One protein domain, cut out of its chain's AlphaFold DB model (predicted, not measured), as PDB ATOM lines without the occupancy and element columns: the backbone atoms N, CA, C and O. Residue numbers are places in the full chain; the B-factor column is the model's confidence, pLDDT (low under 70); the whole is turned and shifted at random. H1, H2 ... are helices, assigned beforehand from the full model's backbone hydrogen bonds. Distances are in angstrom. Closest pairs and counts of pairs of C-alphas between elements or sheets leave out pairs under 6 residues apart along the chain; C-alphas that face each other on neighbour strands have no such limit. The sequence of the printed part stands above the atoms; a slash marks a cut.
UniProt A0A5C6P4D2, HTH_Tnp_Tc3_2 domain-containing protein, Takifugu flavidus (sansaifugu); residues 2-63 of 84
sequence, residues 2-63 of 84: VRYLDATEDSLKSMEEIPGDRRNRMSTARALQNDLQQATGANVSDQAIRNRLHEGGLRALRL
ATOM      1  N   VAL A   2     124.224 219.611 213.176       40.03
ATOM      2  CA  VAL A   2     124.446 218.529 214.149       40.03
ATOM      3  C   VAL A   2     125.910 218.099 214.080       40.03
ATOM      4  O   VAL A   2     126.384 217.706 213.018       40.03
ATOM      5  N   ARG A   3     126.631 218.229 215.197       36.03
ATOM      6  CA  ARG A   3     128.004 217.736 215.354       36.03
ATOM      7  C   ARG A   3     127.935 216.215 215.511       36.03
ATOM      8  O   ARG A   3     127.457 215.730 216.532       36.03
ATOM      9  N   TYR A   4     128.336 215.479 214.480       39.66
ATOM     10  CA  TYR A   4     128.417 214.021 214.509       39.66
ATOM     11  C   TYR A   4     129.690 213.576 215.246       39.66
ATOM     12  O   TYR A   4     130.792 213.820 214.775       39.66
ATOM     13  N   LEU A   5     129.477 212.963 216.415       42.03
ATOM     14  CA  LEU A   5     130.169 211.794 216.980       42.03
ATOM     15  C   LEU A   5     131.680 211.643 216.707       42.03
ATOM     16  O   LEU A   5     132.082 211.006 215.739       42.03
ATOM     17  N   ASP A   6     132.483 212.058 217.687       41.22
ATOM     18  CA  ASP A   6     133.885 211.655 217.915       41.22
ATOM     19  C   ASP A   6     133.985 210.293 218.656       41.22
ATOM     20  O   ASP A   6     134.901 210.007 219.417       41.22
ATOM     21  N   ALA A   7     132.968 209.436 218.509       48.22
ATOM     22  CA  ALA A   7     132.824 208.206 219.299       48.22
ATOM     23  C   ALA A   7     133.677 207.033 218.778       48.22
ATOM     24  O   ALA A   7     133.779 205.996 219.433       48.22
ATOM     25  N   THR A   8     134.264 207.160 217.586       53.19
ATOM     26  CA  THR A   8     135.069 206.100 216.963       53.19
ATOM     27  C   THR A   8     136.486 206.025 217.516       53.19
ATOM     28  O   THR A   8     137.034 204.929 217.576       53.19
ATOM     29  N   GLU A   9     137.074 207.139 217.952       48.12
ATOM     30  CA  GLU A   9     138.451 207.147 218.465       48.12
ATOM     31  C   GLU A   9     138.518 206.691 219.932       48.12
ATOM     32  O   GLU A   9     139.347 205.845 220.277       48.12
ATOM     33  N   ASP A  10     137.572 207.127 220.770       44.31
ATOM     34  CA  ASP A  10     137.479 206.704 222.179       44.31
ATOM     35  C   ASP A  10     137.181 205.201 222.338       44.31
ATOM     36  O   ASP A  10     137.703 204.531 223.238       44.31
ATOM     37  N   SER A  11     136.390 204.640 221.420       51.12
ATOM     38  CA  SER A  11     136.067 203.206 221.384       51.12
ATOM     39  C   SER A  11     137.276 202.342 220.980       51.12
ATOM     40  O   SER A  11     137.426 201.205 221.426       51.12
ATOM     41  N   LEU A  12     138.202 202.889 220.183       51.78
ATOM     42  CA  LEU A  12     139.446 202.205 219.810       51.78
ATOM     43  C   LEU A  12     140.496 202.264 220.926       51.78
ATOM     44  O   LEU A  12     141.247 201.305 221.105       51.78
ATOM     45  N   LYS A  13     140.510 203.342 221.715       43.06
ATOM     46  CA  LYS A  13     141.427 203.525 222.849       43.06
ATOM     47  C   LYS A  13     141.092 202.615 224.034       43.06
ATOM     48  O   LYS A  13     141.978 201.999 224.619       43.06
ATOM     49  N   SER A  14     139.804 202.413 224.308       44.38
ATOM     50  CA  SER A  14     139.323 201.414 225.280       44.38
ATOM     51  C   SER A  14     139.562 199.963 224.819       44.38
ATOM     52  O   SER A  14     139.579 199.033 225.627       44.38
ATOM     53  N   MET A  15     139.868 199.761 223.532       47.72
ATOM     54  CA  MET A  15     140.338 198.487 222.997       47.72
ATOM     55  C   MET A  15     141.818 198.214 223.315       47.72
ATOM     56  O   MET A  15     142.238 197.075 223.151       47.72
ATOM     57  N   GLU A  16     142.616 199.163 223.807       49.16
ATOM     58  CA  GLU A  16     144.019 198.927 224.196       49.16
ATOM     59  C   GLU A  16     144.140 198.367 225.635       49.16
ATOM     60  O   GLU A  16     145.084 197.643 225.948       49.16
ATOM     61  N   GLU A  17     143.110 198.556 226.472       46.38
ATOM     62  CA  GLU A  17     143.147 198.311 227.925       46.38
ATOM     63  C   GLU A  17     142.447 197.027 228.422       46.38
ATOM     64  O   GLU A  17     142.170 196.915 229.610       46.38
ATOM     65  N   ILE A  18     142.165 196.018 227.583       48.44
ATOM     66  CA  ILE A  18     141.651 194.727 228.101       48.44
ATOM     67  C   ILE A  18     142.838 193.899 228.626       48.44
ATOM     68  O   ILE A  18     143.610 193.370 227.810       48.44
ATOM     69  N   PRO A  19     143.022 193.755 229.955       42.59
ATOM     70  CA  PRO A  19     144.168 193.072 230.520       42.59
ATOM     71  C   PRO A  19     143.832 191.584 230.651       42.59
ATOM     72  O   PRO A  19     142.988 191.193 231.448       42.59
ATOM     73  N   GLY A  20     144.510 190.738 229.873       40.84
ATOM     74  CA  GLY A  20     144.619 189.310 230.195       40.84
ATOM     75  C   GLY A  20     144.504 188.352 229.018       40.84
ATOM     76  O   GLY A  20     145.327 187.448 228.915       40.84
ATOM     77  N   ASP A  21     143.561 188.559 228.095       47.47
ATOM     78  CA  ASP A  21     143.141 187.452 227.213       47.47
ATOM     79  C   ASP A  21     143.692 187.506 225.776       47.47
ATOM     80  O   ASP A  21     143.824 186.498 225.084       47.47
ATOM     81  N   ARG A  22     144.179 188.672 225.329       52.53
ATOM     82  CA  ARG A  22     144.777 188.832 223.982       52.53
ATOM     83  C   ARG A  22     146.077 188.057 223.763       52.53
ATOM     84  O   ARG A  22     146.615 188.043 222.656       52.53
ATOM     85  N   ARG A  23     146.632 187.457 224.818       54.88
ATOM     86  CA  ARG A  23     147.917 186.748 224.785       54.88
ATOM     87  C   ARG A  23     147.773 185.234 224.678       54.88
ATOM     88  O   ARG A  23     148.799 184.569 224.519       54.88
ATOM     89  N   ASN A  24     146.559 184.683 224.717       71.44
ATOM     90  CA  ASN A  24     146.373 183.258 224.481       71.44
ATOM     91  C   ASN A  24     146.592 182.930 222.992       71.44
ATOM     92  O   ASN A  24     145.666 182.911 222.186       71.44
ATOM     93  N   ARG A  25     147.849 182.650 222.622       70.62
ATOM     94  CA  ARG A  25     148.258 182.332 221.239       70.62
ATOM     95  C   ARG A  25     147.671 181.022 220.695       70.62
ATOM     96  O   ARG A  25     147.936 180.688 219.540       70.62
ATOM     97  N   MET A  26     146.936 180.269 221.515       75.25
ATOM     98  CA  MET A  26     146.236 179.046 221.118       75.25
ATOM     99  C   MET A  26     144.752 179.299 220.797       75.25
ATOM    100  O   MET A  26     144.112 178.423 220.218       75.25
ATOM    101  N   SER A  27     144.204 180.474 221.135       82.88
ATOM    102  CA  SER A  27     142.814 180.828 220.830       82.88
ATOM    103  C   SER A  27     142.608 181.072 219.335       82.88
ATOM    104  O   SER A  27     143.444 181.655 218.643       82.88
ATOM    105  N   THR A  28     141.458 180.633 218.825       86.62
ATOM    106  CA  THR A  28     141.059 180.879 217.434       86.62
ATOM    107  C   THR A  28     140.408 182.255 217.287       86.62
ATOM    108  O   THR A  28     139.863 182.796 218.245       86.62
ATOM    109  N   ALA A  29     140.396 182.807 216.068       88.25
ATOM    110  CA  ALA A  29     139.725 184.084 215.789       88.25
ATOM    111  C   ALA A  29     138.231 184.076 216.170       88.25
ATOM    112  O   ALA A  29     137.716 185.086 216.631       88.25
ATOM    113  N   ARG A  30     137.568 182.919 216.040       89.69
ATOM    114  CA  ARG A  30     136.160 182.716 216.403       89.69
ATOM    115  C   ARG A  30     135.936 182.754 217.917       89.69
ATOM    116  O   ARG A  30     134.947 183.312 218.375       89.69
ATOM    117  N   ALA A  31     136.849 182.161 218.690       89.50
ATOM    118  CA  ALA A  31     136.811 182.258 220.149       89.50
ATOM    119  C   ALA A  31     136.967 183.722 220.578       89.50
ATOM    120  O   ALA A  31     136.097 184.253 221.256       89.50
ATOM    121  N   LEU A  32     137.969 184.409 220.020       87.69
ATOM    122  CA  LEU A  32     138.198 185.832 220.273       87.69
ATOM    123  C   LEU A  32     136.997 186.706 219.879       87.69
ATOM    124  O   LEU A  32     136.707 187.681 220.561       87.69
ATOM    125  N   GLN A  33     136.285 186.370 218.801       90.38
ATOM    126  CA  GLN A  33     135.052 187.062 218.425       90.38
ATOM    127  C   GLN A  33     133.984 186.942 219.514       90.38
ATOM    128  O   GLN A  33     133.370 187.944 219.873       90.38
ATOM    129  N   ASN A  34     133.756 185.731 220.026       91.50
ATOM    130  CA  ASN A  34     132.768 185.500 221.075       91.50
ATOM    131  C   ASN A  34     133.146 186.243 222.360       91.50
ATOM    132  O   ASN A  34     132.285 186.881 222.963       91.50
ATOM    133  N   ASP A  35     134.425 186.213 222.733       88.81
ATOM    134  CA  ASP A  35     134.930 186.878 223.935       88.81
ATOM    135  C   ASP A  35     134.764 188.403 223.825       88.81
ATOM    136  O   ASP A  35     134.268 189.051 224.745       88.81
ATOM    137  N   LEU A  36     135.085 188.984 222.662       87.31
ATOM    138  CA  LEU A  36     134.889 190.414 222.388       87.31
ATOM    139  C   LEU A  36     133.408 190.807 222.371       87.31
ATOM    140  O   LEU A  36     133.038 191.848 222.917       87.31
ATOM    141  N   GLN A  37     132.549 189.972 221.786       89.44
ATOM    142  CA  GLN A  37     131.108 190.205 221.786       89.44
ATOM    143  C   GLN A  37     130.541 190.164 223.209       89.44
ATOM    144  O   GLN A  37     129.682 190.978 223.539       89.44
ATOM    145  N   GLN A  38     131.009 189.251 224.063       89.00
ATOM    146  CA  GLN A  38     130.578 189.180 225.461       89.00
ATOM    147  C   GLN A  38     131.108 190.352 226.294       89.00
ATOM    148  O   GLN A  38     130.367 190.901 227.103       89.00
ATOM    149  N   ALA A  39     132.363 190.757 226.085       88.00
ATOM    150  CA  ALA A  39     133.002 191.809 226.870       88.00
ATOM    151  C   ALA A  39     132.532 193.223 226.493       88.00
ATOM    152  O   ALA A  39     132.398 194.081 227.362       88.00
ATOM    153  N   THR A  40     132.306 193.484 225.203       86.38
ATOM    154  CA  THR A  40     132.041 194.839 224.683       86.38
ATOM    155  C   THR A  40     130.651 194.974 224.057       86.38
ATOM    156  O   THR A  40     130.187 196.085 223.819       86.38
ATOM    157  N   GLY A  41     129.962 193.867 223.761       85.56
ATOM    158  CA  GLY A  41     128.683 193.886 223.040       85.56
ATOM    159  C   GLY A  41     128.813 194.178 221.540       85.56
ATOM    160  O   GLY A  41     127.804 194.202 220.832       85.56
ATOM    161  N   ALA A  42     130.036 194.387 221.044       84.88
ATOM    162  CA  ALA A  42     130.323 194.760 219.666       84.88
ATOM    163  C   ALA A  42     130.654 193.540 218.795       84.88
ATOM    164  O   ALA A  42     131.564 192.766 219.101       84.88
ATOM    165  N   ASN A  43     129.962 193.423 217.657       88.00
ATOM    166  CA  ASN A  43     130.186 192.341 216.702       88.00
ATOM    167  C   ASN A  43     131.374 192.679 215.799       88.00
ATOM    168  O   ASN A  43     131.255 193.449 214.846       88.00
ATOM    169  N   VAL A  44     132.522 192.068 216.075       87.62
ATOM    170  CA  VAL A  44     133.714 192.156 215.223       87.62
ATOM    171  C   VAL A  44     133.776 190.914 214.344       87.62
ATOM    172  O   VAL A  44     133.583 189.808 214.832       87.62
ATOM    173  N   SER A  45     134.029 191.053 213.042       91.69
ATOM    174  CA  SER A  45     134.153 189.880 212.168       91.69
ATOM    175  C   SER A  45     135.454 189.111 212.432       91.69
ATOM    176  O   SER A  45     136.494 189.709 212.715       91.69
ATOM    177  N   ASP A  46     135.431 187.789 212.239       89.88
ATOM    178  CA  ASP A  46     136.634 186.943 212.314       89.88
ATOM    179  C   ASP A  46     137.787 187.487 211.455       89.88
ATOM    180  O   ASP A  46     138.955 187.394 211.832       89.88
ATOM    181  N   GLN A  47     137.473 188.061 210.289       91.06
ATOM    182  CA  GLN A  47     138.482 188.609 209.388       91.06
ATOM    183  C   GLN A  47     139.110 189.893 209.937       91.06
ATOM    184  O   GLN A  47     140.325 190.056 209.832       91.06
ATOM    185  N   ALA A  48     138.322 190.773 210.559       91.12
ATOM    186  CA  ALA A  48     138.852 191.961 211.221       91.12
ATOM    187  C   ALA A  48     139.797 191.569 212.367       91.12
ATOM    188  O   ALA A  48     140.878 192.142 212.488       91.12
ATOM    189  N   ILE A  49     139.453 190.531 213.136       89.12
ATOM    190  CA  ILE A  49     140.320 189.988 214.192       89.12
ATOM    191  C   ILE A  49     141.633 189.467 213.600       89.12
ATOM    192  O   ILE A  49     142.701 189.839 214.079       89.12
ATOM    193  N   ARG A  50     141.590 188.663 212.527       88.50
ATOM    194  CA  ARG A  50     142.813 188.186 211.853       88.50
ATOM    195  C   ARG A  50     143.680 189.343 211.367       88.50
ATOM    196  O   ARG A  50     144.880 189.323 211.613       88.50
ATOM    197  N   ASN A  51     143.090 190.350 210.723       91.56
ATOM    198  CA  ASN A  51     143.825 191.516 210.231       91.56
ATOM    199  C   ASN A  51     144.526 192.252 211.381       91.56
ATOM    200  O   ASN A  51     145.725 192.497 211.294       91.56
ATOM    201  N   ARG A  52     143.828 192.496 212.500       89.62
ATOM    202  CA  ARG A  52     144.425 193.115 213.695       89.62
ATOM    203  C   ARG A  52     145.544 192.275 214.309       89.62
ATOM    204  O   ARG A  52     146.576 192.818 214.694       89.62
ATOM    205  N   LEU A  53     145.377 190.953 214.374       88.06
ATOM    206  CA  LEU A  53     146.437 190.051 214.840       88.06
ATOM    207  C   LEU A  53     147.660 190.102 213.912       88.06
ATOM    208  O   LEU A  53     148.791 190.142 214.393       88.06
ATOM    209  N   HIS A  54     147.446 190.162 212.595       86.94
ATOM    210  CA  HIS A  54     148.520 190.300 211.614       86.94
ATOM    211  C   HIS A  54     149.246 191.645 211.713       86.94
ATOM    212  O   HIS A  54     150.476 191.650 211.716       86.94
ATOM    213  N   GLU A  55     148.510 192.751 211.836       88.75
ATOM    214  CA  GLU A  55     149.055 194.096 212.070       88.75
ATOM    215  C   GLU A  55     149.919 194.128 213.341       88.75
ATOM    216  O   GLU A  55     151.023 194.663 213.326       88.75
ATOM    217  N   GLY A  56     149.466 193.471 214.416       86.19
ATOM    218  CA  GLY A  56     150.211 193.326 215.671       86.19
ATOM    219  C   GLY A  56     151.330 192.274 215.656       86.19
ATOM    220  O   GLY A  56     151.911 191.991 216.703       86.19
ATOM    221  N   GLY A  57     151.617 191.636 214.514       85.31
ATOM    222  CA  GLY A  57     152.649 190.597 214.393       85.31
ATOM    223  C   GLY A  57     152.338 189.286 215.132       85.31
ATOM    224  O   GLY A  57     153.198 188.407 215.238       85.31
ATOM    225  N   LEU A  58     151.112 189.119 215.629       85.06
ATOM    226  CA  LEU A  58     150.654 187.930 216.335       85.06
ATOM    227  C   LEU A  58     150.302 186.843 215.320       85.06
ATOM    228  O   LEU A  58     149.221 186.809 214.736       85.06
ATOM    229  N   ARG A  59     151.248 185.930 215.104       79.19
ATOM    230  CA  ARG A  59     151.052 184.740 214.273       79.19
ATOM    231  C   ARG A  59     150.713 183.537 215.143       79.19
ATOM    232  O   ARG A  59     151.186 183.430 216.277       79.19
ATOM    233  N   ALA A  60     149.944 182.609 214.579       75.25
ATOM    234  CA  ALA A  60     149.729 181.308 215.195       75.25
ATOM    235  C   ALA A  60     151.081 180.647 215.499       75.25
ATOM    236  O   ALA A  60     151.983 180.629 214.654       75.25
ATOM    237  N   LEU A  61     151.228 180.105 216.709       73.00
ATOM    238  CA  LEU A  61     152.397 179.301 217.039       73.00
ATOM    239  C   LEU A  61     152.326 177.993 216.256       73.00
ATOM    240  O   LEU A  61     151.389 177.211 216.404       73.00
ATOM    241  N   ARG A  62     153.353 177.729 215.448       78.94
ATOM    242  CA  ARG A  62     153.586 176.391 214.914       78.94
ATOM    243  C   ARG A  62     154.326 175.594 215.981       78.94
ATOM    244  O   ARG A  62     155.491 175.873 216.251       78.94
ATOM    245  N   LEU A  63     153.651 174.620 216.588       75.19
ATOM    246  CA  LEU A  63     154.306 173.677 217.489       75.19
ATOM    247  C   LEU A  63     155.422 172.957 216.725       75.19
ATOM    248  O   LEU A  63     155.185 172.350 215.677       75.19
TER     249      LEU A  63
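This is residues 2 to 63 of the 84 residues of the protein "HTH_Tnp_Tc3_2 domain-containing protein" of Takifugu flavidus (sansaifugu) (UniProt A0A5C6P4D2). H2, the longest helix, and H3 meet near their first residues as an L, while residues 2 to 10 stick out as an arm, of which 7 to 10 belong to the small helix H1. The printed part has 62 residues with three named helices, H1, H2, H3 along the chain, and no named strand. The class is all helix, with under half of the residues in named elements. The whole is loose, a rod spanning 54 by 23 by 22 A, with radius of gyration of the C-alphas 13.4 A.

H2, residues 29 to 40, touches H3, residues 46 to 55, with residues 29 to 33 alone. Their closest C-alphas, of Ala 29 and Asp 46, are 5.5 A apart. Their lines are about perpendicular, at 83 degrees. H1, residues 7 to 13, is apart from both. In H2 and H3 every O i to N i+4 pair is within hydrogen-bond range; in H1, 1 of 3 is, beside 2 of 4 O i to N i+3 pairs.

H2 measures 15.9 A from C-alpha 29 at (139.725, 184.084, 215.789) to C-alpha 40; H3 measures 14.3 A, ending at C-alpha 55 (149.055, 194.096, 212.070); H1 measures 10.4 A.

The C-alphas of Val 2 and Leu 63, the two farthest apart, are 54.0 A apart. The printed part has no cut. The link H1 to H2 is long, H2 to H3 tight. Residues 2 to 23 have pLDDT under 70.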